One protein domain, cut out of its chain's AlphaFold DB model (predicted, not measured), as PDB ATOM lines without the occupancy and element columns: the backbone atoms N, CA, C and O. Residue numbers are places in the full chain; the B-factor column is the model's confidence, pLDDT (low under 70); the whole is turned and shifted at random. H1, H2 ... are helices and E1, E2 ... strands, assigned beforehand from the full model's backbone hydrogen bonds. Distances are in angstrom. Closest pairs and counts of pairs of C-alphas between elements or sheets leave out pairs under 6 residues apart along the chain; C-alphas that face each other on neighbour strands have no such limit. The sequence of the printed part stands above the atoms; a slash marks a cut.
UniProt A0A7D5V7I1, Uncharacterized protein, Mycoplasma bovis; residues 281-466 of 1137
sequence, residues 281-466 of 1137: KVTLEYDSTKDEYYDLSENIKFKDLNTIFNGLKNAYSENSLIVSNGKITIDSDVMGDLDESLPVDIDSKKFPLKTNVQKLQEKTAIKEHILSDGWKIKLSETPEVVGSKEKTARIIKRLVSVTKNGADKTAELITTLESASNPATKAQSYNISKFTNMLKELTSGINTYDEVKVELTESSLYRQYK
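This is residues 281 to 466 of the 1137 residues of an uncharacterized protein of Mycoplasma bovis (UniProt A0A7D5V7I1). The domain is a long rod built on a curled, strongly twisted five-stranded sheet, with the long hairpin of E4 and E5 running through the middle of its length. H1 packs on one face of the sheet, which curls round the short H2 on the opposite face towards one end; H5 and the loop of residues 333 to 355 lie at that end, and E1 and the helical hairpin of H3 and H4 at the other. The printed part has 186 residues with five named helices and six named strands, in the order E1 H1 E2 H2 E3 E4 E5 H3 H4 E6 H5; the class is mixed, helices and strands. The mixed sheet runs E2 E6 E5 E4 E3. The whole is loose, with a radius of gyration of the C-alphas of 22.5 A and spans of 76 by 30 by 29 A.

E4, residues 375 to 387, and E5, residues 392 to 404, form a hairpin, with N 382 and O 396 2.9 A apart, within hydrogen-bond range. The edge strand E3, residues 365 to 370, forms a hairpin with E4, with N 367 and O 379 at 2.8 A; E3, E4 and E5 are a meander, each strand the antiparallel neighbour of the one before. E6, residues 446 to 458, bends by 68 degrees at residue 450: residues 446 to 453 pair antiparallel with E5, N 448 and O 395 at 2.9 A, and residues 453 to 458 pair with the parallel edge strand E2, residues 327 to 332, N 330 and O 455 at 3.0 A. H1, residues 302 to 317, and H2, residues 356 to 361, are on opposite faces; their closest C-alphas to E4 are Gly 311 to Ile 377, 7.2 A, and Gln 361 to Pro 383, 6.3 A. H3, residues 410 to 419, stands up from the sheet over E5. H4, residues 426 to 444, touches H3 with residues 432 to 440 alone, at a shallow tilt of 23 degrees, opposite ways; the closest C-alphas are those of Ile 414 and Thr 436, 5.8 A. H4 only grazes the sheet with residues 439 to 444, and H5, residues 460 to 466, with residues 460 to 463. E1, residues 281 to 287, pairs with no named strand; its closest C-alpha to H4 is that of Val 282, 5.7 A from Gln 428. In H1 to H5 every O i to N i+4 pair is within hydrogen-bond range.

E4 is 38.3 A long, E5 37.3 A, E6 31.2 A, H4 27.3 A and H1 23.1 A. C-alpha 281 begins E1 at (7.695, 24.946, 47.795), and C-alpha 466 ends H5 at (-37.105, 65.889, 38.714).

The two C-alphas farthest apart, those of Thr 289 and Asp 345, are 78.4 A apart. The printed part has no cut; the long links are E1 to H1 and E2 to H2. Mean pLDDT of the printed part is 72.9, with 67 residues under 70, among them 281 to 303 and 417 to 439.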
ATOM      1  N   LYS A 281       6.259  24.945  47.435       45.03
ATOM      2  CA  LYS A 281       7.695  24.946  47.795       45.03
ATOM      3  C   LYS A 281       8.574  24.671  46.581       45.03
ATOM      4  O   LYS A 281       8.794  23.509  46.249       45.03
ATOM      5  N   VAL A 282       9.104  25.707  45.937       47.41
ATOM      6  CA  VAL A 282      10.012  25.587  44.785       47.41
ATOM      7  C   VAL A 282      11.461  25.481  45.275       47.41
ATOM      8  O   VAL A 282      12.072  26.474  45.656       47.41
ATOM      9  N   THR A 283      12.039  24.282  45.259       45.84
ATOM     10  CA  THR A 283      13.487  24.083  45.474       45.84
ATOM     11  C   THR A 283      14.236  24.262  44.164       45.84
ATOM     12  O   THR A 283      13.767  23.737  43.170       45.84
ATOM     13  N   LEU A 284      15.384  24.939  44.126       47.41
ATOM     14  CA  LEU A 284      16.242  25.080  42.938       47.41
ATOM     15  C   LEU A 284      17.719  24.873  43.279       47.41
ATOM     16  O   LEU A 284      18.132  25.094  44.417       47.41
ATOM     17  N   GLU A 285      18.507  24.447  42.291       45.59
ATOM     18  CA  GLU A 285      19.968  24.354  42.406       45.59
ATOM     19  C   GLU A 285      20.593  25.735  42.138       45.59
ATOM     20  O   GLU A 285      20.241  26.406  41.171       45.59
ATOM     21  N   TYR A 286      21.477  26.173  43.029       46.81
ATOM     22  CA  TYR A 286      22.185  27.450  43.014       46.81
ATOM     23  C   TYR A 286      23.686  27.176  42.860       46.81
ATOM     24  O   TYR A 286      24.249  26.351  43.594       46.81
ATOM     25  N   ASP A 287      24.324  27.839  41.893       50.69
ATOM     26  CA  ASP A 287      25.771  27.760  41.696       50.69
ATOM     27  C   ASP A 287      26.452  28.885  42.483       50.69
ATOM     28  O   ASP A 287      26.545  30.032  42.044       50.69
ATOM     29  N   SER A 288      26.947  28.538  43.670       47.16
ATOM     30  CA  SER A 288      27.610  29.476  44.576       47.16
ATOM     31  C   SER A 288      28.938  30.023  44.049       47.16
ATOM     32  O   SER A 288      29.474  30.952  44.647       47.16
ATOM     33  N   THR A 289      29.468  29.494  42.938       44.66
ATOM     34  CA  THR A 289      30.709  29.989  42.320       44.66
ATOM     35  C   THR A 289      30.486  31.105  41.298       44.66
ATOM     36  O   THR A 289      31.425  31.843  41.010       44.66
ATOM     37  N   LYS A 290      29.259  31.258  40.775       46.50
ATOM     38  CA  LYS A 290      28.887  32.303  39.800       46.50
ATOM     39  C   LYS A 290      27.920  33.356  40.346       46.50
ATOM     40  O   LYS A 290      27.693  34.347  39.668       46.50
ATOM     41  N   ASP A 291      27.367  33.139  41.543       48.16
ATOM     42  CA  ASP A 291      26.306  33.973  42.140       48.16
ATOM     43  C   ASP A 291      25.062  34.099  41.230       48.16
ATOM     44  O   ASP A 291      24.345  35.098  41.223       48.16
ATOM     45  N   GLU A 292      24.788  33.052  40.439       47.12
ATOM     46  CA  GLU A 292      23.693  33.003  39.468       47.12
ATOM     47  C   GLU A 292      22.806  31.762  39.687       47.12
ATOM     48  O   GLU A 292      23.269  30.657  39.983       47.12
ATOM     49  N   TYR A 293      21.493  31.953  39.544       51.78
ATOM     50  CA  TYR A 293      20.505  30.872  39.478       51.78
ATOM     51  C   TYR A 293      20.409  30.385  38.026       51.78
ATOM     52  O   TYR A 293      20.522  31.201  37.119       51.78
ATOM     53  N   TYR A 294      20.165  29.093  37.781       52.88
ATOM     54  CA  TYR A 294      19.957  28.602  36.412       52.88
ATOM     55  C   TYR A 294      18.791  29.346  35.726       52.88
ATOM     56  O   TYR A 294      17.685  29.409  36.271       52.88
ATOM     57  N   ASP A 295      19.052  29.912  34.543       52.25
ATOM     58  CA  ASP A 295      18.080  30.663  33.743       52.25
ATOM     59  C   ASP A 295      17.002  29.734  33.152       52.25
ATOM     60  O   ASP A 295      17.299  28.637  32.675       52.25
ATOM     61  N   LEU A 296      15.730  30.162  33.188       57.03
ATOM     62  CA  LEU A 296      14.606  29.416  32.592       57.03
ATOM     63  C   LEU A 296      14.571  29.569  31.063       57.03
ATOM     64  O   LEU A 296      14.066  28.694  30.363       57.03
ATOM     65  N   SER A 297      15.089  30.694  30.565       59.59
ATOM     66  CA  SER A 297      15.322  31.019  29.153       59.59
ATOM     67  C   SER A 297      16.330  32.173  29.053       59.59
ATOM     68  O   SER A 297      16.626  32.809  30.064       59.59
ATOM     69  N   GLU A 298      16.791  32.511  27.843       54.00
ATOM     70  CA  GLU A 298      17.702  33.648  27.605       54.00
ATOM     71  C   GLU A 298      17.122  35.016  28.035       54.00
ATOM     72  O   GLU A 298      17.879  35.944  28.315       54.00
ATOM     73  N   ASN A 299      15.790  35.144  28.147       57.91
ATOM     74  CA  ASN A 299      15.106  36.425  28.383       57.91
ATOM     75  C   ASN A 299      14.492  36.584  29.785       57.91
ATOM     76  O   ASN A 299      14.225  37.713  30.215       57.91
ATOM     77  N   ILE A 300      14.231  35.481  30.493       64.75
ATOM     78  CA  ILE A 300      13.523  35.478  31.782       64.75
ATOM     79  C   ILE A 300      14.346  34.691  32.796       64.75
ATOM     80  O   ILE A 300      14.403  33.457  32.759       64.75
ATOM     81  N   LYS A 301      14.962  35.426  33.726       67.38
ATOM     82  CA  LYS A 301      15.788  34.858  34.795       67.38
ATOM     83  C   LYS A 301      14.927  34.474  35.993       67.38
ATOM     84  O   LYS A 301      13.894  35.086  36.255       67.38
ATOM     85  N   PHE A 302      15.367  33.522  36.814       62.00
ATOM     86  CA  PHE A 302      14.601  33.143  38.012       62.00
ATOM     87  C   PHE A 302      14.434  34.305  39.018       62.00
ATOM     88  O   PHE A 302      13.383  34.448  39.645       62.00
ATOM     89  N   LYS A 303      15.435  35.192  39.125       63.47
ATOM     90  CA  LYS A 303      15.355  36.427  39.930       63.47
ATOM     91  C   LYS A 303      14.192  37.333  39.489       63.47
ATOM     92  O   LYS A 303      13.567  37.979  40.335       63.47
ATOM     93  N   ASP A 304      13.864  37.336  38.195       73.19
ATOM     94  CA  ASP A 304      12.739  38.098  37.650       73.19
ATOM     95  C   ASP A 304      11.402  37.559  38.188       73.19
ATOM     96  O   ASP A 304      10.540  38.347  38.567       73.19
ATOM     97  N   LEU A 305      11.244  36.234  38.332       70.25
ATOM     98  CA  LEU A 305      10.016  35.631  38.875       70.25
ATOM     99  C   LEU A 305       9.748  36.040  40.320       70.25
ATOM    100  O   LEU A 305       8.613  36.361  40.668       70.25
ATOM    101  N   ASN A 306      10.784  36.062  41.158       68.69
ATOM    102  CA  ASN A 306      10.649  36.511  42.542       68.69
ATOM    103  C   ASN A 306      10.333  38.017  42.610       68.69
ATOM    104  O   ASN A 306       9.537  38.450  43.442       68.69
ATOM    105  N   THR A 307      10.914  38.815  41.710       77.50
ATOM    106  CA  THR A 307      10.620  40.253  41.591       77.50
ATOM    107  C   THR A 307       9.160  40.487  41.201       77.50
ATOM    108  O   THR A 307       8.459  41.246  41.866       77.50
ATOM    109  N   ILE A 308       8.672  39.777  40.179       79.31
ATOM    110  CA  ILE A 308       7.283  39.849  39.711       79.31
ATOM    111  C   ILE A 308       6.321  39.343  40.789       79.31
ATOM    112  O   ILE A 308       5.316  39.994  41.050       79.31
ATOM    113  N   PHE A 309       6.629  38.231  41.462       72.06
ATOM    114  CA  PHE A 309       5.778  37.682  42.521       72.06
ATOM    115  C   PHE A 309       5.623  38.642  43.702       72.06
ATOM    116  O   PHE A 309       4.501  38.919  44.121       72.06
ATOM    117  N   ASN A 310       6.726  39.192  44.216       72.75
ATOM    118  CA  ASN A 310       6.664  40.169  45.304       72.75
ATOM    119  C   ASN A 310       5.987  41.472  44.853       72.75
ATOM    120  O   ASN A 310       5.261  42.094  45.626       72.75
ATOM    121  N   GLY A 311       6.160  41.852  43.584       78.50
ATOM    122  CA  GLY A 311       5.422  42.949  42.965       78.50
ATOM    123  C   GLY A 311       3.912  42.711  42.930       78.50
ATOM    124  O   GLY A 311       3.153  43.591  43.323       78.50
ATOM    125  N   LEU A 312       3.471  41.517  42.520       77.12
ATOM    126  CA  LEU A 312       2.061  41.112  42.522       77.12
ATOM    127  C   LEU A 312       1.504  41.074  43.952       77.12
ATOM    128  O   LEU A 312       0.412  41.579  44.186       77.12
ATOM    129  N   LYS A 313       2.277  40.556  44.913       72.56
ATOM    130  CA  LYS A 313       1.939  40.553  46.345       72.56
ATOM    131  C   LYS A 313       1.634  41.950  46.868       72.56
ATOM    132  O   LYS A 313       0.593  42.164  47.485       72.56
ATOM    133  N   ASN A 314       2.497  42.911  46.570       76.00
ATOM    134  CA  ASN A 314       2.279  44.294  46.979       76.00
ATOM    135  C   ASN A 314       1.097  44.921  46.223       76.00
ATOM    136  O   ASN A 314       0.229  45.529  46.832       76.00
ATOM    137  N   ALA A 315       1.002  44.716  44.909       78.00
ATOM    138  CA  ALA A 315      -0.045  45.334  44.097       78.00
ATOM    139  C   ALA A 315      -1.469  44.853  44.453       78.00
ATOM    140  O   ALA A 315      -2.413  45.644  44.440       78.00
ATOM    141  N   TYR A 316      -1.637  43.573  44.799       72.94
ATOM    142  CA  TYR A 316      -2.938  43.005  45.176       72.94
ATOM    143  C   TYR A 316      -3.332  43.256  46.639       72.94
ATOM    144  O   TYR A 316      -4.527  43.235  46.933       72.94
ATOM    145  N   SER A 317      -2.374  43.552  47.525       70.62
ATOM    146  CA  SER A 317      -2.645  43.925  48.926       70.62
ATOM    147  C   SER A 317      -3.002  45.405  49.110       70.62
ATOM    148  O   SER A 317      -3.518  45.795  50.155       70.62
ATOM    149  N   GLU A 318      -2.784  46.253  48.102       76.12
ATOM    150  CA  GLU A 318      -3.181  47.658  48.169       76.12
ATOM    151  C   GLU A 318      -4.710  47.842  48.151       76.12
ATOM    152  O   GLU A 318      -5.434  47.186  47.396       76.12
ATOM    153  N   ASN A 319      -5.212  48.802  48.935       75.44
ATOM    154  CA  ASN A 319      -6.627  49.182  48.927       75.44
ATOM    155  C   ASN A 319      -7.088  49.614  47.526       75.44
ATOM    156  O   ASN A 319      -6.332  50.242  46.778       75.44
ATOM    157  N   SER A 320      -8.342  49.306  47.185       77.88
ATOM    158  CA  SER A 320      -8.917  49.714  45.898       77.88
ATOM    159  C   SER A 320      -9.008  51.240  45.779       77.88
ATOM    160  O   SER A 320      -9.443  51.914  46.710       77.88
ATOM    161  N   LEU A 321      -8.657  51.781  44.608       78.62
ATOM    162  CA  LEU A 321      -8.773  53.213  44.287       78.62
ATOM    163  C   LEU A 321     -10.229  53.668  44.106       78.62
ATOM    164  O   LEU A 321     -10.520  54.862  44.134       78.62
ATOM    165  N   ILE A 322     -11.134  52.716  43.892       83.31
ATOM    166  CA  ILE A 322     -12.556  52.954  43.632       83.31
ATOM    167  C   ILE A 322     -13.339  53.051  44.946       83.31
ATOM    168  O   ILE A 322     -14.402  53.675  45.004       83.31
ATOM    169  N   VAL A 323     -12.805  52.443  46.008       80.81
ATOM    170  CA  VAL A 323     -13.427  52.382  47.328       80.81
ATOM    171  C   VAL A 323     -12.857  53.489  48.207       80.81
ATOM    172  O   VAL A 323     -11.671  53.511  48.520       80.81
ATOM    173  N   SER A 324     -13.723  54.389  48.661       77.88
ATOM    174  CA  SER A 324     -13.386  55.443  49.618       77.88
ATOM    175  C   SER A 324     -14.229  55.268  50.876       77.88
ATOM    176  O   SER A 324     -15.443  55.085  50.796       77.88
ATOM    177  N   ASN A 325     -13.591  55.271  52.050       78.06
ATOM    178  CA  ASN A 325     -14.245  55.041  53.346       78.06
ATOM    179  C   ASN A 325     -15.129  53.772  53.385       78.06
ATOM    180  O   ASN A 325     -16.203  53.765  53.986       78.06
ATOM    181  N   GLY A 326     -14.689  52.700  52.716       77.56
ATOM    182  CA  GLY A 326     -15.406  51.421  52.666       77.56
ATOM    183  C   GLY A 326     -16.640  51.398  51.756       77.56
ATOM    184  O   GLY A 326     -17.469  50.500  51.893       77.56
ATOM    185  N   LYS A 327     -16.798  52.375  50.850       86.56
ATOM    186  CA  LYS A 327     -17.938  52.469  49.925       86.56
ATOM    187  C   LYS A 327     -17.529  52.963  48.535       86.56
ATOM    188  O   LYS A 327     -16.468  53.560  48.365       86.56
ATOM    189  N   ILE A 328     -18.413  52.771  47.556       88.75
ATOM    190  CA  ILE A 328     -18.318  53.361  46.213       88.75
ATOM    191  C   ILE A 328     -19.412  54.419  46.087       88.75
ATOM    192  O   ILE A 328     -20.575  54.117  46.334       88.75
ATOM    193  N   THR A 329     -19.079  55.642  45.678       89.56
ATOM    194  CA  THR A 329     -20.081  56.699  45.448       89.56
ATOM    195  C   THR A 329     -20.233  56.981  43.959       89.56
ATOM    196  O   THR A 329     -19.237  57.224  43.266       89.56
ATOM    197  N   ILE A 330     -21.474  56.974  43.466       91.31
ATOM    198  CA  ILE A 330     -21.813  57.329  42.081       91.31
ATOM    199  C   ILE A 330     -22.925  58.379  42.035       91.31
ATOM    200  O   ILE A 330     -23.894  58.309  42.791       91.31
ATOM    201  N   ASP A 331     -22.806  59.320  41.098       89.00
ATOM    202  CA  ASP A 331     -23.864  60.281  40.800       89.00
ATOM    203  C   ASP A 331     -24.928  59.617  39.917       89.00
ATOM    204  O   ASP A 331     -24.701  59.323  38.739       89.00
ATOM    205  N   SER A 332     -26.089  59.357  40.508       85.12
ATOM    206  CA  SER A 332     -27.206  58.653  39.892       85.12
ATOM    207  C   SER A 332     -28.068  59.592  39.052       85.12
ATOM    208  O   SER A 332     -28.564  60.611  39.541       85.12
ATOM    209  N   ASP A 333     -28.275  59.207  37.791       83.31
ATOM    210  CA  ASP A 333     -29.139  59.916  36.842       83.31
ATOM    211  C   ASP A 333     -30.613  59.494  36.945       83.31
ATOM    212  O   ASP A 333     -31.474  60.182  36.406       83.31
ATOM    213  N   VAL A 334     -30.929  58.387  37.625       76.44
ATOM    214  CA  VAL A 334     -32.297  57.836  37.688       76.44
ATOM    215  C   VAL A 334     -32.843  57.692  39.107       76.44
ATOM    216  O   VAL A 334     -34.061  57.717  39.265       76.44
ATOM    217  N   MET A 335     -31.964  57.633  40.120       77.25
ATOM    218  CA  MET A 335     -32.228  57.226  41.509       77.25
ATOM    219  C   MET A 335     -32.980  55.883  41.617       77.25
ATOM    220  O   MET A 335     -33.879  55.582  40.848       77.25
ATOM    221  N   GLY A 336     -32.624  55.034  42.582       74.44
ATOM    222  CA  GLY A 336     -33.268  53.717  42.730       74.44
ATOM    223  C   GLY A 336     -32.265  52.589  42.907       74.44
ATOM    224  O   GLY A 336     -31.242  52.798  43.564       74.44
ATOM    225  N   ASP A 337     -32.589  51.417  42.373       83.69
ATOM    226  CA  ASP A 337     -31.800  50.193  42.509       83.69
ATOM    227  C   ASP A 337     -30.597  50.181  41.548       83.69
ATOM    228  O   ASP A 337     -30.481  51.003  40.632       83.69
ATOM    229  N   LEU A 338     -29.640  49.294  41.804       82.81
ATOM    230  CA  LEU A 338     -28.418  49.137  41.016       82.81
ATOM    231  C   LEU A 338     -28.672  48.179  39.838       82.81
ATOM    232  O   LEU A 338     -28.076  47.107  39.764       82.81
ATOM    233  N   ASP A 339     -29.578  48.555  38.932       81.38
ATOM    234  CA  ASP A 339     -29.952  47.762  37.754       81.38
ATOM    235  C   ASP A 339     -29.844  48.538  36.427       81.38
ATOM    236  O   ASP A 339     -29.410  49.695  36.369       81.38
ATOM    237  N   GLU A 340     -30.164  47.842  35.334       78.88
ATOM    238  CA  GLU A 340     -30.160  48.374  33.969       78.88
ATOM    239  C   GLU A 340     -31.517  48.970  33.555       78.88
ATOM    240  O   GLU A 340     -31.721  49.285  32.382       78.88
ATOM    241  N   SER A 341     -32.457  49.138  34.489       68.75
ATOM    242  CA  SER A 341     -33.764  49.704  34.177       68.75
ATOM    243  C   SER A 341     -33.706  51.233  34.118       68.75
ATOM    244  O   SER A 341     -33.076  51.906  34.937       68.75
ATOM    245  N   LEU A 342     -34.372  51.799  33.111       63.59
ATOM    246  CA  LEU A 342     -34.715  53.216  33.082       63.59
ATOM    247  C   LEU A 342     -36.169  53.364  33.556       63.59
ATOM    248  O   LEU A 342     -36.997  52.505  33.241       63.59
ATOM    249  N   PRO A 343     -36.520  54.440  34.279       59.50
ATOM    250  CA  PRO A 343     -37.910  54.710  34.624       59.50
ATOM    251  C   PRO A 343     -38.783  54.794  33.360       59.50
ATOM    252  O   PRO A 343     -38.394  55.415  32.372       59.50
ATOM    253  N   VAL A 344     -39.964  54.171  33.407       46.78
ATOM    254  CA  VAL A 344     -40.824  53.871  32.241       46.78
ATOM    255  C   VAL A 344     -41.349  55.125  31.508       46.78
ATOM    256  O   VAL A 344     -41.700  55.043  30.336       46.78
ATOM    257  N   ASP A 345     -41.303  56.303  32.142       54.97
ATOM    258  CA  ASP A 345     -41.947  57.540  31.658       54.97
ATOM    259  C   ASP A 345     -40.969  58.653  31.221       54.97
ATOM    260  O   ASP A 345     -41.288  59.843  31.296       54.97
ATOM    261  N   ILE A 346     -39.743  58.310  30.812       57.53
ATOM    262  CA  ILE A 346     -38.715  59.305  30.462       57.53
ATOM    263  C   ILE A 346     -38.617  59.517  28.949       57.53
ATOM    264  O   ILE A 346     -38.372  58.584  28.188       57.53
ATOM    265  N   ASP A 347     -38.706  60.780  28.514       65.31
ATOM    266  CA  ASP A 347     -38.343  61.188  27.152       65.31
ATOM    267  C   ASP A 347     -36.814  61.141  26.975       65.31
ATOM    268  O   ASP A 347     -36.088  62.113  27.223       65.31
ATOM    269  N   SER A 348     -36.329  59.978  26.543       57.72
ATOM    270  CA  SER A 348     -34.911  59.687  26.310       57.72
ATOM    271  C   SER A 348     -34.262  60.562  25.230       57.72
ATOM    272  O   SER A 348     -33.036  60.649  25.181       57.72
ATOM    273  N   LYS A 349     -35.046  61.267  24.397       64.00
ATOM    274  CA  LYS A 349     -34.513  62.251  23.436       64.00
ATOM    275  C   LYS A 349     -34.161  63.581  24.098       64.00
ATOM    276  O   LYS A 349     -33.327  64.315  23.574       64.00
ATOM    277  N   LYS A 350     -34.792  63.902  25.230       66.00
ATOM    278  CA  LYS A 350     -34.628  65.176  25.945       66.00
ATOM    279  C   LYS A 350     -33.682  65.070  27.142       66.00
ATOM    280  O   LYS A 350     -33.014  66.048  27.468       66.00
ATOM    281  N   PHE A 351     -33.603  63.894  27.765       71.62
ATOM    282  CA  PHE A 351     -32.691  63.612  28.875       71.62
ATOM    283  C   PHE A 351     -31.920  62.304  28.608       71.62
ATOM    284  O   PHE A 351     -32.477  61.225  28.817       71.62
ATOM    285  N   PRO A 352     -30.648  62.364  28.164       77.56
ATOM    286  CA  PRO A 352     -29.830  61.179  27.903       77.56
ATOM    287  C   PRO A 352     -29.270  60.597  29.216       77.56
ATOM    288  O   PRO A 352     -28.076  60.696  29.500       77.56
ATOM    289  N   LEU A 353     -30.150  60.049  30.057       77.75
ATOM    290  CA  LEU A 353     -29.802  59.485  31.367       77.75
ATOM    291  C   LEU A 353     -29.100  58.128  31.219       77.75
ATOM    292  O   LEU A 353     -29.490  57.316  30.379       77.75
ATOM    293  N   LYS A 354     -28.098  57.864  32.067       83.56
ATOM    294  CA  LYS A 354     -27.455  56.544  32.191       83.56
ATOM    295  C   LYS A 354     -28.010  55.771  33.386       83.56
ATOM    296  O   LYS A 354     -28.369  56.362  34.403       83.56
ATOM    297  N   THR A 355     -28.052  54.446  33.289       85.56
ATOM    298  CA  THR A 355     -28.495  53.585  34.398       85.56
ATOM    299  C   THR A 355     -27.469  53.570  35.533       85.56
ATOM    300  O   THR A 355     -26.299  53.924  35.349       85.56
ATOM    301  N   ASN A 356     -27.879  53.129  36.726       87.19
ATOM    302  CA  ASN A 356     -26.957  53.032  37.860       87.19
ATOM    303  C   ASN A 356     -25.851  51.994  37.616       87.19
ATOM    304  O   ASN A 356     -24.716  52.215  38.032       87.19
ATOM    305  N   VAL A 357     -26.141  50.914  36.881       87.19
ATOM    306  CA  VAL A 357     -25.129  49.937  36.438       87.19
ATOM    307  C   VAL A 357     -24.107  50.578  35.501       87.19
ATOM    308  O   VAL A 357     -22.906  50.420  35.708       87.19
ATOM    309  N   GLN A 358     -24.558  51.360  34.516       87.50
ATOM    310  CA  GLN A 358     -23.662  52.049  33.579       87.50
ATOM    311  C   GLN A 358     -22.759  53.058  34.302       87.50
ATOM    312  O   GLN A 358     -21.550  53.081  34.081       87.50
ATOM    313  N   LYS A 359     -23.322  53.844  35.229       88.38
ATOM    314  CA  LYS A 359     -22.555  54.773  36.078       88.38
ATOM    315  C   LYS A 359     -21.554  54.064  36.986       88.38
ATOM    316  O   LYS A 359     -20.490  54.610  37.268       88.38
ATOM    317  N   LEU A 360     -21.887  52.864  37.460       88.81
ATOM    318  CA  LEU A 360     -20.980  52.062  38.269       88.81
ATOM    319  C   LEU A 360     -19.810  51.529  37.433       88.81
ATOM    320  O   LEU A 360     -18.666  51.642  37.863       88.81
ATOM    321  N   GLN A 361     -20.064  51.013  36.228       86.00
ATOM    322  CA  GLN A 361     -19.023  50.493  35.328       86.00
ATOM    323  C   GLN A 361     -17.997  51.568  34.918       86.00
ATOM    324  O   GLN A 361     -16.811  51.269  34.745       86.00
ATOM    325  N   GLU A 362     -18.416  52.836  34.848       87.69
ATOM    326  CA  GLU A 362     -17.538  53.990  34.601       87.69
ATOM    327  C   GLU A 362     -16.505  54.238  35.713       87.69
ATOM    328  O   GLU A 362     -15.528  54.949  35.489       87.69
ATOM    329  N   LYS A 363     -16.664  53.637  36.900       87.44
ATOM    330  CA  LYS A 363     -15.703  53.748  38.007       87.44
ATOM    331  C   LYS A 363     -14.499  52.811  37.888       87.44
ATOM    332  O   LYS A 363     -13.735  52.709  38.837       87.44
ATOM    333  N   THR A 364     -14.304  52.148  36.751       86.38
ATOM    334  CA  THR A 364     -13.131  51.298  36.500       86.38
ATOM    335  C   THR A 364     -11.824  52.091  36.630       86.38
ATOM    336  O   THR A 364     -11.666  53.142  36.011       86.38
ATOM    337  N   ALA A 365     -10.867  51.572  37.400       87.00
ATOM    338  CA  ALA A 365      -9.556  52.183  37.614       87.00
ATOM    339  C   ALA A 365      -8.439  51.294  37.054       87.00
ATOM    340  O   ALA A 365      -8.565  50.073  37.017       87.00
ATOM    341  N   ILE A 366      -7.329  51.898  36.626       87.69
ATOM    342  CA  ILE A 366      -6.130  51.177  36.179       87.69
ATOM    343  C   ILE A 366      -4.927  51.731  36.933       87.69
ATOM    344  O   ILE A 366      -4.725  52.946  36.963       87.69
ATOM    345  N   LYS A 367      -4.119  50.844  37.516       86.94
ATOM    346  CA  LYS A 367      -2.929  51.197  38.291       86.94
ATOM    347  C   LYS A 367      -1.696  50.486  37.752       86.94
ATOM    348  O   LYS A 367      -1.751  49.312  37.397       86.94
ATOM    349  N   GLU A 368      -0.584  51.211  37.682       89.06
ATOM    350  CA  GLU A 368       0.722  50.686  37.281       89.06
ATOM    351  C   GLU A 368       1.674  50.705  38.483       89.06
ATOM    352  O   GLU A 368       1.771  51.708  39.189       89.06
ATOM    353  N   HIS A 369       2.378  49.597  38.707       86.94
ATOM    354  CA  HIS A 369       3.343  49.403  39.785       86.94
ATOM    355  C   HIS A 369       4.719  49.160  39.170       86.94
ATOM    356  O   HIS A 369       4.907  48.212  38.406       86.94
ATOM    357  N   ILE A 370       5.678  50.023  39.496       87.12
ATOM    358  CA  ILE A 370       7.058  49.928  39.013       87.12
ATOM    359  C   ILE A 370       7.852  49.044  39.980       87.12
ATOM    360  O   ILE A 370       7.811  49.261  41.189       87.12
ATOM    361  N   LEU A 371       8.566  48.055  39.447       84.75
ATOM    362  CA  LEU A 371       9.393  47.110  40.198       84.75
ATOM    363  C   LEU A 371      10.888  47.333  39.901       84.75
ATOM    364  O   LEU A 371      11.262  48.127  39.036       84.75
ATOM    365  N   SER A 372      11.757  46.608  40.609       74.75
ATOM    366  CA  SER A 372      13.199  46.588  40.338       74.75
ATOM    367  C   SER A 372      13.532  45.965  38.973       74.75
ATOM    368  O   SER A 372      12.722  45.253  38.379       74.75
ATOM    369  N   ASP A 373      14.748  46.221  38.483       71.12
ATOM    370  CA  ASP A 373      15.310  45.623  37.259       71.12
ATOM    371  C   ASP A 373      14.483  45.874  35.971       71.12
ATOM    372  O   ASP A 373      14.543  45.105  35.012       71.12
ATOM    373  N   GLY A 374      13.716  46.975  35.934       78.25
ATOM    374  CA  GLY A 374      12.982  47.438  34.746       78.25
ATOM    375  C   GLY A 374      11.604  46.802  34.530       78.25
ATOM    376  O   GLY A 374      10.988  47.028  33.483       78.25
ATOM    377  N   TRP A 375      11.106  46.022  35.495       84.94
ATOM    378  CA  TRP A 375       9.782  45.396  35.440       84.94
ATOM    379  C   TRP A 375       8.659  46.333  35.903       84.94
ATOM    380  O   TRP A 375       8.848  47.160  36.793       84.94
ATOM    381  N   LYS A 376       7.459  46.173  35.339       90.06
ATOM    382  CA  LYS A 376       6.236  46.845  35.798       90.06
ATOM    383  C   LYS A 376       5.019  45.929  35.715       90.06
ATOM    384  O   LYS A 376       4.905  45.133  34.786       90.06
ATOM    385  N   ILE A 377       4.081  46.102  36.640       89.44
ATOM    386  CA  ILE A 377       2.796  45.392  36.680       89.44
ATOM    387  C   ILE A 377       1.666  46.394  36.492       89.44
ATOM    388  O   ILE A 377       1.654  47.438  37.137       89.44
ATOM    389  N   LYS A 378       0.688  46.059  35.653       91.00
ATOM    390  CA  LYS A 378      -0.520  46.859  35.447       91.00
ATOM    391  C   LYS A 378      -1.750  46.078  35.881       91.00
ATOM    392  O   LYS A 378      -1.976  44.983  35.365       91.00
ATOM    393  N   LEU A 379      -2.541  46.637  36.794       87.69
ATOM    394  CA  LEU A 379      -3.791  46.053  37.284       87.69
ATOM    395  C   LEU A 379      -4.985  46.935  36.909       87.69
ATOM    396  O   LEU A 379      -4.880  48.161  36.942       87.69
ATOM    397  N   SER A 380      -6.121  46.323  36.582       89.56
ATOM    398  CA  SER A 380      -7.414  47.006  36.491       89.56
ATOM    399  C   SER A 380      -8.292  46.626  37.673       89.56
ATOM    400  O   SER A 380      -8.266  45.486  38.120       89.56
ATOM    401  N   GLU A 381      -9.074  47.575  38.172       88.62
ATOM    402  CA  GLU A 381     -10.080  47.374  39.208       88.62
ATOM    403  C   GLU A 381     -11.444  47.704  38.601       88.62
ATOM    404  O   GLU A 381     -11.638  48.804  38.087       88.62
ATOM    405  N   THR A 382     -12.384  46.763  38.621       87.31
ATOM    406  CA  THR A 382     -13.728  46.959  38.053       87.31
ATOM    407  C   THR A 382     -14.796  46.591  39.080       87.31
ATOM    408  O   THR A 382     -14.733  45.479  39.621       87.31
ATOM    409  N   PRO A 383     -15.789  47.457  39.331       88.75
ATOM    410  CA  PRO A 383     -16.924  47.113  40.174       88.75
ATOM    411  C   PRO A 383     -17.952  46.272  39.401       88.75
ATOM    412  O   PRO A 383     -18.313  46.599  38.271       88.75
ATOM    413  N   GLU A 384     -18.461  45.213  40.025       85.94
ATOM    414  CA  GLU A 384     -19.527  44.363  39.482       85.94
ATOM    415  C   GLU A 384     -20.688  44.259  40.475       85.94
ATOM    416  O   GLU A 384     -20.472  44.103  41.675       85.94
ATOM    417  N   VAL A 385     -21.925  44.344  39.984       85.50
ATOM    418  CA  VAL A 385     -23.129  44.324  40.829       85.50
ATOM    419  C   VAL A 385     -23.332  42.956  41.477       85.50
ATOM    420  O   VAL A 385     -23.321  41.933  40.796       85.50
ATOM    421  N   VAL A 386     -23.570  42.954  42.791       82.06
ATOM    422  CA  VAL A 386     -23.861  41.755  43.595       82.06
ATOM    423  C   VAL A 386     -25.332  41.733  44.017       82.06
ATOM    424  O   VAL A 386     -26.015  40.728  43.802       82.06
ATOM    425  N   GLY A 387     -25.826  42.848  44.568       80.69
ATOM    426  CA  GLY A 387     -27.207  43.030  45.016       80.69
ATOM    427  C   GLY A 387     -27.805  44.319  44.457       80.69
ATOM    428  O   GLY A 387     -27.335  45.415  44.767       80.69
ATOM    429  N   SER A 388     -28.840  44.192  43.622       80.69
ATOM    430  CA  SER A 388     -29.487  45.344  42.976       80.69
ATOM    431  C   SER A 388     -30.194  46.248  44.000       80.69
ATOM    432  O   SER A 388     -29.959  47.458  44.033       80.69
ATOM    433  N   LYS A 389     -30.992  45.654  44.898       81.75
ATOM    434  CA  LYS A 389     -31.777  46.375  45.918       81.75
ATOM    435  C   LYS A 389     -30.939  46.781  47.120       81.75
ATOM    436  O   LYS A 389     -31.099  47.866  47.677       81.75
ATOM    437  N   GLU A 390     -30.025  45.903  47.510       81.50
ATOM    438  CA  GLU A 390     -29.087  46.097  48.612       81.50
ATOM    439  C   GLU A 390     -28.007  47.130  48.248       81.50
ATOM    440  O   GLU A 390     -27.356  47.687  49.137       81.50
ATOM    441  N   LYS A 391     -27.874  47.440  46.947       88.75
ATOM    442  CA  LYS A 391     -26.900  48.367  46.358       88.75
ATOM    443  C   LYS A 391     -25.492  47.972  46.750       88.75
ATOM    444  O   LYS A 391     -24.733  48.770  47.301       88.75
ATOM    445  N   THR A 392     -25.159  46.721  46.480       86.50
ATOM    446  CA  THR A 392     -23.852  46.161  46.797       86.50
ATOM    447  C   THR A 392     -23.144  45.684  45.541       86.50
ATOM    448  O   THR A 392     -23.760  45.188  44.592       86.50
ATOM    449  N   ALA A 393     -21.831  45.889  45.518       84.38
ATOM    450  CA  ALA A 393     -20.950  45.541  44.416       84.38
ATOM    451  C   ALA A 393     -19.673  44.876  44.940       84.38
ATOM    452  O   ALA A 393     -19.233  45.147  46.055       84.38
ATOM    453  N   ARG A 394     -19.059  44.034  44.114       83.75
ATOM    454  CA  ARG A 394     -17.744  43.431  44.354       83.75
ATOM    455  C   ARG A 394     -16.688  44.117  43.499       83.75
ATOM    456  O   ARG A 394     -17.009  44.609  42.417       83.75
ATOM    457  N   ILE A 395     -15.437  44.138  43.953       81.75
ATOM    458  CA  ILE A 395     -14.321  44.731  43.197       81.75
ATOM    459  C   ILE A 395     -13.429  43.628  42.645       81.75
ATOM    460  O   ILE A 395     -12.714  42.957  43.396       81.75
ATOM    461  N   ILE A 396     -13.411  43.494  41.321       81.56
ATOM    462  CA  ILE A 396     -12.529  42.549  40.637       81.56
ATOM    463  C   ILE A 396     -11.244  43.255  40.218       81.56
ATOM    464  O   ILE A 396     -11.290  44.203  39.432       81.56
ATOM    465  N   LYS A 397     -10.101  42.763  40.712       84.12
ATOM    466  CA  LYS A 397      -8.770  43.186  40.268       84.12
ATOM    467  C   LYS A 397      -8.206  42.212  39.241       84.12
ATOM    468  O   LYS A 397      -8.041  41.029  39.543       84.12
ATOM    469  N   ARG A 398      -7.883  42.687  38.038       86.25
ATOM    470  CA  ARG A 398      -7.320  41.867  36.951       86.25
ATOM    471  C   ARG A 398      -5.903  42.299  36.621       86.25
ATOM    472  O   ARG A 398      -5.631  43.493  36.503       86.25
ATOM    473  N   LEU A 399      -5.016  41.332  36.423       85.00
ATOM    474  CA  LEU A 399      -3.699  41.567  35.853       85.00
ATOM    475  C   LEU A 399      -3.867  41.887  34.369       85.00
ATOM    476  O   LEU A 399      -4.265  41.030  33.586       85.00
ATOM    477  N   VAL A 400      -3.582  43.131  34.000       87.44
ATOM    478  CA  VAL A 400      -3.669  43.606  32.615       87.44
ATOM    479  C   VAL A 400      -2.395  43.252  31.861       87.44
ATOM    480  O   VAL A 400      -2.471  42.749  30.748       87.44
ATOM    481  N   SER A 401      -1.228  43.507  32.464       87.62
ATOM    482  CA  SER A 401       0.063  43.212  31.834       87.62
ATOM    483  C   SER A 401       1.219  43.192  32.835       87.62
ATOM    484  O   SER A 401       1.234  43.973  33.791       87.62
ATOM    485  N   VAL A 402       2.242  42.389  32.551       87.25
ATOM    486  CA  VAL A 402       3.580  42.437  33.151       87.25
ATOM    487  C   VAL A 402       4.561  42.857  32.060       87.25
ATOM    488  O   VAL A 402       4.758  42.139  31.084       87.25
ATOM    489  N   THR A 403       5.177  44.029  32.206       86.25
ATOM    490  CA  THR A 403       6.072  44.609  31.190       86.25
ATOM    491  C   THR A 403       7.514  44.666  31.687       86.25
ATOM    492  O   THR A 403       7.744  44.859  32.881       86.25
ATOM    493  N   LYS A 404       8.490  44.531  30.783       84.69
ATOM    494  CA  LYS A 404       9.920  44.768  31.055       84.69
ATOM    495  C   LYS A 404      10.438  45.789  30.054       84.69
ATOM    496  O   LYS A 404      10.284  45.586  28.851       84.69
ATOM    497  N   ASN A 405      11.016  46.890  30.531       77.19
ATOM    498  CA  ASN A 405      11.555  47.964  29.681       77.19
ATOM    499  C   ASN A 405      10.569  48.458  28.593       77.19
ATOM    500  O   ASN A 405      10.976  48.805  27.490       77.19
ATOM    501  N   GLY A 406       9.264  48.469  28.893       69.69
ATOM    502  CA  GLY A 406       8.208  48.961  27.996       69.69
ATOM    503  C   GLY A 406       7.560  47.922  27.072       69.69
ATOM    504  O   GLY A 406       6.541  48.236  26.465       69.69
ATOM    505  N   ALA A 407       8.078  46.692  26.993       77.44
ATOM    506  CA  ALA A 407       7.449  45.604  26.237       77.44
ATOM    507  C   ALA A 407       6.578  44.729  27.152       77.44
ATOM    508  O   ALA A 407       7.026  44.358  28.239       77.44
ATOM    509  N   ASP A 408       5.364  44.374  26.721       83.62
ATOM    510  CA  ASP A 408       4.517  43.399  27.421       83.62
ATOM    511  C   ASP A 408       5.105  41.994  27.281       83.62
ATOM    512  O   ASP A 408       5.345  41.499  26.180       83.62
ATOM    513  N   LYS A 409       5.377  41.375  28.426       84.19
ATOM    514  CA  LYS A 409       5.997  40.060  28.555       84.19
ATOM    515  C   LYS A 409       5.044  39.038  29.159       84.19
ATOM    516  O   LYS A 409       5.473  37.926  29.423       84.19
ATOM    517  N   THR A 410       3.767  39.362  29.361       79.81
ATOM    518  CA  THR A 410       2.807  38.489  30.061       79.81
ATOM    519  C   THR A 410       2.649  37.132  29.378       79.81
ATOM    520  O   THR A 410       2.782  36.094  30.025       79.81
ATOM    521  N   ALA A 411       2.409  37.131  28.064       78.06
ATOM    522  CA  ALA A 411       2.257  35.899  27.292       78.06
ATOM    523  C   ALA A 411       3.578  35.118  27.206       78.06
ATOM    524  O   ALA A 411       3.583  33.916  27.448       78.06
ATOM    525  N   GLU A 412       4.698  35.807  26.949       77.75
ATOM    526  CA  GLU A 412       6.038  35.201  26.918       77.75
ATOM    527  C   GLU A 412       6.376  34.541  28.264       77.75
ATOM    528  O   GLU A 412       6.793  33.392  28.292       77.75
ATOM    529  N   LEU A 413       6.092  35.210  29.383       75.06
ATOM    530  CA  LEU A 413       6.284  34.698  30.739       75.06
ATOM    531  C   LEU A 413       5.473  33.421  30.989       75.06
ATOM    532  O   LEU A 413       6.027  32.439  31.482       75.06
ATOM    533  N   ILE A 414       4.184  33.411  30.631       75.31
ATOM    534  CA  ILE A 414       3.320  32.229  30.773       75.31
ATOM    535  C   ILE A 414       3.854  31.082  29.908       75.31
ATOM    536  O   ILE A 414       4.063  29.984  30.420       75.31
ATOM    537  N   THR A 415       4.156  31.338  28.633       76.31
ATOM    538  CA  THR A 415       4.655  30.317  27.704       76.31
ATOM    539  C   THR A 415       6.022  29.772  28.123       76.31
ATOM    540  O   THR A 415       6.225  28.559  28.086       76.31
ATOM    541  N   THR A 416       6.956  30.611  28.581       71.44
ATOM    542  CA  THR A 416       8.269  30.178  29.091       71.44
ATOM    543  C   THR A 416       8.129  29.301  30.334       71.44
ATOM    544  O   THR A 416       8.833  28.302  30.459       71.44
ATOM    545  N   LEU A 417       7.196  29.615  31.239       69.06
ATOM    546  CA  LEU A 417       6.924  28.772  32.407       69.06
ATOM    547  C   LEU A 417       6.282  27.428  32.020       69.06
ATOM    548  O   LEU A 417       6.565  26.413  32.650       69.06
ATOM    549  N   GLU A 418       5.436  27.399  30.987       67.81
ATOM    550  CA  GLU A 418       4.822  26.167  30.464       67.81
ATOM    551  C   GLU A 418       5.805  25.269  29.709       67.81
ATOM    552  O   GLU A 418       5.656  24.048  29.724       67.81
ATOM    553  N   SER A 419       6.808  25.865  29.059       59.69
ATOM    554  CA  SER A 419       7.781  25.182  28.193       59.69
ATOM    555  C   SER A 419       9.147  24.923  28.847       59.69
ATOM    556  O   SER A 419      10.031  24.350  28.204       59.69
ATOM    557  N   ALA A 420       9.324  25.291  30.124       59.19
ATOM    558  CA  ALA A 420      10.545  25.063  30.898       59.19
ATOM    559  C   ALA A 420      10.909  23.563  30.932       59.19
ATOM    560  O   ALA A 420      10.323  22.759  31.658       59.19
ATOM    561  N   SER A 421      11.889  23.176  30.117       47.06
ATOM    562  CA  SER A 421      12.034  21.811  29.595       47.06
ATOM    563  C   SER A 421      13.061  20.942  30.333       47.06
ATOM    564  O   SER A 421      13.653  20.064  29.718       47.06
ATOM    565  N   ASN A 422      13.266  21.145  31.644       49.22
ATOM    566  CA  ASN A 422      13.877  20.146  32.548       49.22
ATOM    567  C   ASN A 422      13.853  20.586  34.032       49.22
ATOM    568  O   ASN A 422      14.864  21.039  34.573       49.22
ATOM    569  N   PRO A 423      12.728  20.444  34.753       51.41
ATOM    570  CA  PRO A 423      12.753  20.507  36.211       51.41
ATOM    571  C   PRO A 423      13.488  19.273  36.763       51.41
ATOM    572  O   PRO A 423      13.095  18.139  36.495       51.41
ATOM    573  N   ALA A 424      14.533  19.470  37.572       43.12
ATOM    574  CA  ALA A 424      15.328  18.397  38.187       43.12
ATOM    575  C   ALA A 424      14.517  17.434  39.091       43.12
ATOM    576  O   ALA A 424      15.019  16.378  39.476       43.12
ATOM    577  N   THR A 425      13.267  17.767  39.449       48.12
ATOM    578  CA  THR A 425      12.348  16.931  40.244       48.12
ATOM    579  C   THR A 425      10.874  17.116  39.844       48.12
ATOM    580  O   THR A 425      10.456  18.199  39.426       48.12
ATOM    581  N   LYS A 426      10.032  16.093  40.077       49.41
ATOM    582  CA  LYS A 426       8.561  16.179  39.901       49.41
ATOM    583  C   LYS A 426       7.919  17.308  40.722       49.41
ATOM    584  O   LYS A 426       6.956  17.920  40.272       49.41
ATOM    585  N   ALA A 427       8.473  17.613  41.898       46.88
ATOM    586  CA  ALA A 427       8.000  18.703  42.751       46.88
ATOM    587  C   ALA A 427       8.205  20.081  42.097       46.88
ATOM    588  O   ALA A 427       7.291  20.896  42.088       46.88
ATOM    589  N   GLN A 428       9.366  20.334  41.483       51.00
ATOM    590  CA  GLN A 428       9.631  21.586  40.757       51.00
ATOM    591  C   GLN A 428       8.671  21.786  39.578       51.00
ATOM    592  O   GLN A 428       8.100  22.865  39.453       51.00
ATOM    593  N   SER A 429       8.440  20.744  38.769       53.34
ATOM    594  CA  SER A 429       7.475  20.780  37.655       53.34
ATOM    595  C   SER A 429       6.070  21.160  38.131       53.34
ATOM    596  O   SER A 429       5.434  22.066  37.591       53.34
ATOM    597  N   TYR A 430       5.621  20.520  39.212       52.34
ATOM    598  CA  TYR A 430       4.322  20.775  39.823       52.34
ATOM    599  C   TYR A 430       4.187  22.217  40.342       52.34
ATOM    600  O   TYR A 430       3.147  22.849  40.168       52.34
ATOM    601  N   ASN A 431       5.244  22.776  40.935       53.38
ATOM    602  CA  ASN A 431       5.204  24.141  41.451       53.38
ATOM    603  C   ASN A 431       5.286  25.220  40.357       53.38
ATOM    604  O   ASN A 431       4.624  26.247  40.488       53.38
ATOM    605  N   ILE A 432       6.058  24.996  39.286       59.12
ATOM    606  CA  ILE A 432       6.085  25.887  38.113       59.12
ATOM    607  C   ILE A 432       4.688  25.932  37.484       59.12
ATOM    608  O   ILE A 432       4.146  27.015  37.287       59.12
ATOM    609  N   SER A 433       4.046  24.771  37.303       59.38
ATOM    610  CA  SER A 433       2.663  24.683  36.818       59.38
ATOM    611  C   SER A 433       1.669  25.447  37.710       59.38
ATOM    612  O   SER A 433       0.804  26.158  37.198       59.38
ATOM    613  N   LYS A 434       1.820  25.386  39.042       58.34
ATOM    614  CA  LYS A 434       1.003  26.187  39.973       58.34
ATOM    615  C   LYS A 434       1.193  27.696  39.797       58.34
ATOM    616  O   LYS A 434       0.205  28.423  39.816       58.34
ATOM    617  N   PHE A 435       2.428  28.165  39.629       63.22
ATOM    618  CA  PHE A 435       2.717  29.590  39.431       63.22
ATOM    619  C   PHE A 435       2.186  30.102  38.082       63.22
ATOM    620  O   PHE A 435       1.597  31.177  38.015       63.22
ATOM    621  N   THR A 436       2.309  29.303  37.020       68.69
ATOM    622  CA  THR A 436       1.702  29.598  35.715       68.69
ATOM    623  C   THR A 436       0.183  29.722  35.815       68.69
ATOM    624  O   THR A 436      -0.394  30.680  35.303       68.69
ATOM    625  N   ASN A 437      -0.474  28.778  36.495       62.78
ATOM    626  CA  ASN A 437      -1.926  28.810  36.679       62.78
ATOM    627  C   ASN A 437      -2.362  30.037  37.490       62.78
ATOM    628  O   ASN A 437      -3.327  30.691  37.112       62.78
ATOM    629  N   MET A 438      -1.601  30.414  38.521       68.19
ATOM    630  CA  MET A 438      -1.833  31.648  39.275       68.19
ATOM    631  C   MET A 438      -1.793  32.891  38.372       68.19
ATOM    632  O   MET A 438      -2.696  33.716  38.443       68.19
ATOM    633  N   LEU A 439      -0.795  33.032  37.490       69.12
ATOM    634  CA  LEU A 439      -0.728  34.174  36.562       69.12
ATOM    635  C   LEU A 439      -1.936  34.222  35.613       69.12
ATOM    636  O   LEU A 439      -2.502  35.292  35.401       69.12
ATOM    637  N   LYS A 440      -2.375  33.070  35.093       72.94
ATOM    638  CA  LYS A 440      -3.580  32.975  34.251       72.94
ATOM    639  C   LYS A 440      -4.852  33.366  35.010       72.94
ATOM    640  O   LYS A 440      -5.698  34.092  34.484       72.94
ATOM    641  N   GLU A 441      -4.983  32.933  36.257       65.69
ATOM    642  CA  GLU A 441      -6.113  33.303  37.112       65.69
ATOM    643  C   GLU A 441      -6.108  34.802  37.428       65.69
ATOM    644  O   GLU A 441      -7.137  35.463  37.289       65.69
ATOM    645  N   LEU A 442      -4.942  35.379  37.729       70.94
ATOM    646  CA  LEU A 442      -4.790  36.819  37.950       70.94
ATOM    647  C   LEU A 442      -5.212  37.634  36.718       70.94
ATOM    648  O   LEU A 442      -5.866  38.665  36.879       70.94
ATOM    649  N   THR A 443      -4.912  37.167  35.498       74.12
ATOM    650  CA  THR A 443      -5.391  37.816  34.256       74.12
ATOM    651  C   THR A 443      -6.904  37.693  34.052       74.12
ATOM    652  O   THR A 443      -7.523  38.586  33.476       74.12
ATOM    653  N   SER A 444      -7.522  36.631  34.577       68.12
ATOM    654  CA  SER A 444      -8.980  36.429  34.533       68.12
ATOM    655  C   SER A 444      -9.714  37.290  35.575       68.12
ATOM    656  O   SER A 444     -10.851  37.718  35.354       68.12
ATOM    657  N   GLY A 445      -9.029  37.616  36.673       68.75
ATOM    658  CA  GLY A 445      -9.485  38.525  37.716       68.75
ATOM    659  C   GLY A 445      -9.732  37.847  39.053       68.75
ATOM    660  O   GLY A 445     -10.318  36.772  39.117       68.75
ATOM    661  N   ILE A 446      -9.323  38.518  40.130       64.31
ATOM    662  CA  ILE A 446      -9.549  38.075  41.507       64.31
ATOM    663  C   ILE A 446     -10.474  39.063  42.204       64.31
ATOM    664  O   ILE A 446     -10.296  40.281  42.100       64.31
ATOM    665  N   ASN A 447     -11.467  38.536  42.919       60.47
ATOM    666  CA  ASN A 447     -12.297  39.365  43.774       60.47
ATOM    667  C   ASN A 447     -11.490  39.833  44.987       60.47
ATOM    668  O   ASN A 447     -10.882  39.017  45.668       60.47
ATOM    669  N   THR A 448     -11.497  41.130  45.262       58.59
ATOM    670  CA  THR A 448     -10.778  41.706  46.412       58.59
ATOM    671  C   THR A 448     -11.709  42.179  47.522       58.59
ATOM    672  O   THR A 448     -11.265  42.341  48.653       58.59
ATOM    673  N   TYR A 449     -13.004  42.337  47.227       58.91
ATOM    674  CA  TYR A 449     -14.041  42.647  48.210       58.91
ATOM    675  C   TYR A 449     -15.334  41.911  47.845       58.91
ATOM    676  O   TYR A 449     -15.866  42.116  46.755       58.91
ATOM    677  N   ASP A 450     -15.858  41.079  48.748       53.25
ATOM    678  CA  ASP A 450     -17.075  40.290  48.491       53.25
ATOM    679  C   ASP A 450     -18.349  41.139  48.463       53.25
ATOM    680  O   ASP A 450     -19.232  40.882  47.645       53.25
ATOM    681  N   GLU A 451     -18.423  42.188  49.287       73.88
ATOM    682  CA  GLU A 451     -19.583  43.074  49.321       73.88
ATOM    683  C   GLU A 451     -19.204  44.498  49.768       73.88
ATOM    684  O   GLU A 451     -18.893  44.752  50.931       73.88
ATOM    685  N   VAL A 452     -19.226  45.449  48.830       80.88
ATOM    686  CA  VAL A 452     -18.997  46.880  49.073       80.88
ATOM    687  C   VAL A 452     -20.275  47.647  48.780       80.88
ATOM    688  O   VAL A 452     -20.897  47.480  47.729       80.88
ATOM    689  N   LYS A 453     -20.670  48.528  49.698       88.75
ATOM    690  CA  LYS A 453     -21.871  49.346  49.533       88.75
ATOM    691  C   LYS A 453     -21.668  50.428  48.468       88.75
ATOM    692  O   LYS A 453     -20.686  51.171  48.510       88.75
ATOM    693  N   VAL A 454     -22.644  50.558  47.575       89.75
ATOM    694  CA  VAL A 454     -22.750  51.625  46.578       89.75
ATOM    695  C   VAL A 454     -23.705  52.700  47.095       89.75
ATOM    696  O   VAL A 454     -24.874  52.449  47.389       89.75
ATOM    697  N   GLU A 455     -23.199  53.918  47.227       91.19
ATOM    698  CA  GLU A 455     -23.951  55.094  47.645       91.19
ATOM    699  C   GLU A 455     -24.303  55.947  46.421       91.19
ATOM    700  O   GLU A 455     -23.440  56.261  45.599       91.19
ATOM    701  N   LEU A 456     -25.584  56.295  46.292       89.06
ATOM    702  CA  LEU A 456     -26.101  57.071  45.168       89.06
ATOM    703  C   LEU A 456     -26.296  58.526  45.587       89.06
ATOM    704  O   LEU A 456     -27.055  58.807  46.517       89.06
ATOM    705  N   THR A 457     -25.662  59.443  44.870       88.69
ATOM    706  CA  THR A 457     -25.860  60.890  45.006       88.69
ATOM    707  C   THR A 457     -26.682  61.416  43.832       88.69
ATOM    708  O   THR A 457     -26.541  60.947  42.710       88.69
ATOM    709  N   GLU A 458     -27.582  62.377  44.064       85.12
ATOM    710  CA  GLU A 458     -28.409  62.926  42.978       85.12
ATOM    711  C   GLU A 458     -27.547  63.701  41.968       85.12
ATOM    712  O   GLU A 458     -26.967  64.740  42.325       85.12
ATOM    713  N   SER A 459     -27.540  63.263  40.704       83.94
ATOM    714  CA  SER A 459     -26.842  63.967  39.625       83.94
ATOM    715  C   SER A 459     -27.543  65.270  39.221       83.94
ATOM    716  O   SER A 459     -28.733  65.491  39.477       83.94
ATOM    717  N   SER A 460     -26.815  66.159  38.541       80.25
ATOM    718  CA  SER A 460     -27.396  67.383  37.977       80.25
ATOM    719  C   SER A 460     -28.494  67.089  36.943       80.25
ATOM    720  O   SER A 460     -29.501  67.800  36.923       80.25
ATOM    721  N   LEU A 461     -28.335  66.034  36.131       78.06
ATOM    722  CA  LEU A 461     -29.318  65.614  35.128       78.06
ATOM    723  C   LEU A 461     -30.600  65.105  35.795       78.06
ATOM    724  O   LEU A 461     -31.693  65.519  35.408       78.06
ATOM    725  N   TYR A 462     -30.473  64.294  36.852       76.19
ATOM    726  CA  TYR A 462     -31.625  63.826  37.621       76.19
ATOM    727  C   TYR A 462     -32.376  64.985  38.279       76.19
ATOM    728  O   TYR A 462     -33.602  65.038  38.229       76.19
ATOM    729  N   ARG A 463     -31.665  65.979  38.833       77.38
ATOM    730  CA  ARG A 463     -32.303  67.185  39.395       77.38
ATOM    731  C   ARG A 463     -33.064  67.988  38.338       77.38
ATOM    732  O   ARG A 463     -34.117  68.546  38.648       77.38
ATOM    733  N   GLN A 464     -32.559  68.062  37.105       73.81
ATOM    734  CA  GLN A 464     -33.256  68.720  35.993       73.81
ATOM    735  C   GLN A 464     -34.498  67.933  35.553       73.81
ATOM    736  O   GLN A 464     -35.561  68.534  35.391       73.81
ATOM    737  N   TYR A 465     -34.396  66.605  35.440       70.50
ATOM    738  CA  TYR A 465     -35.532  65.718  35.171       70.50
ATOM    739  C   TYR A 465     -36.597  65.804  36.273       70.50
ATOM    740  O   TYR A 465     -37.761  66.019  35.963       70.50
ATOM    741  N   LYS A 466     -36.210  65.743  37.553       67.56
ATOM    742  CA  LYS A 466     -37.105  65.889  38.714       67.56
ATOM    743  C   LYS A 466     -37.868  67.212  38.670       67.56
ATOM    744  O   LYS A 466     -39.086  67.206  38.777       67.56
TER     745      LYS A 466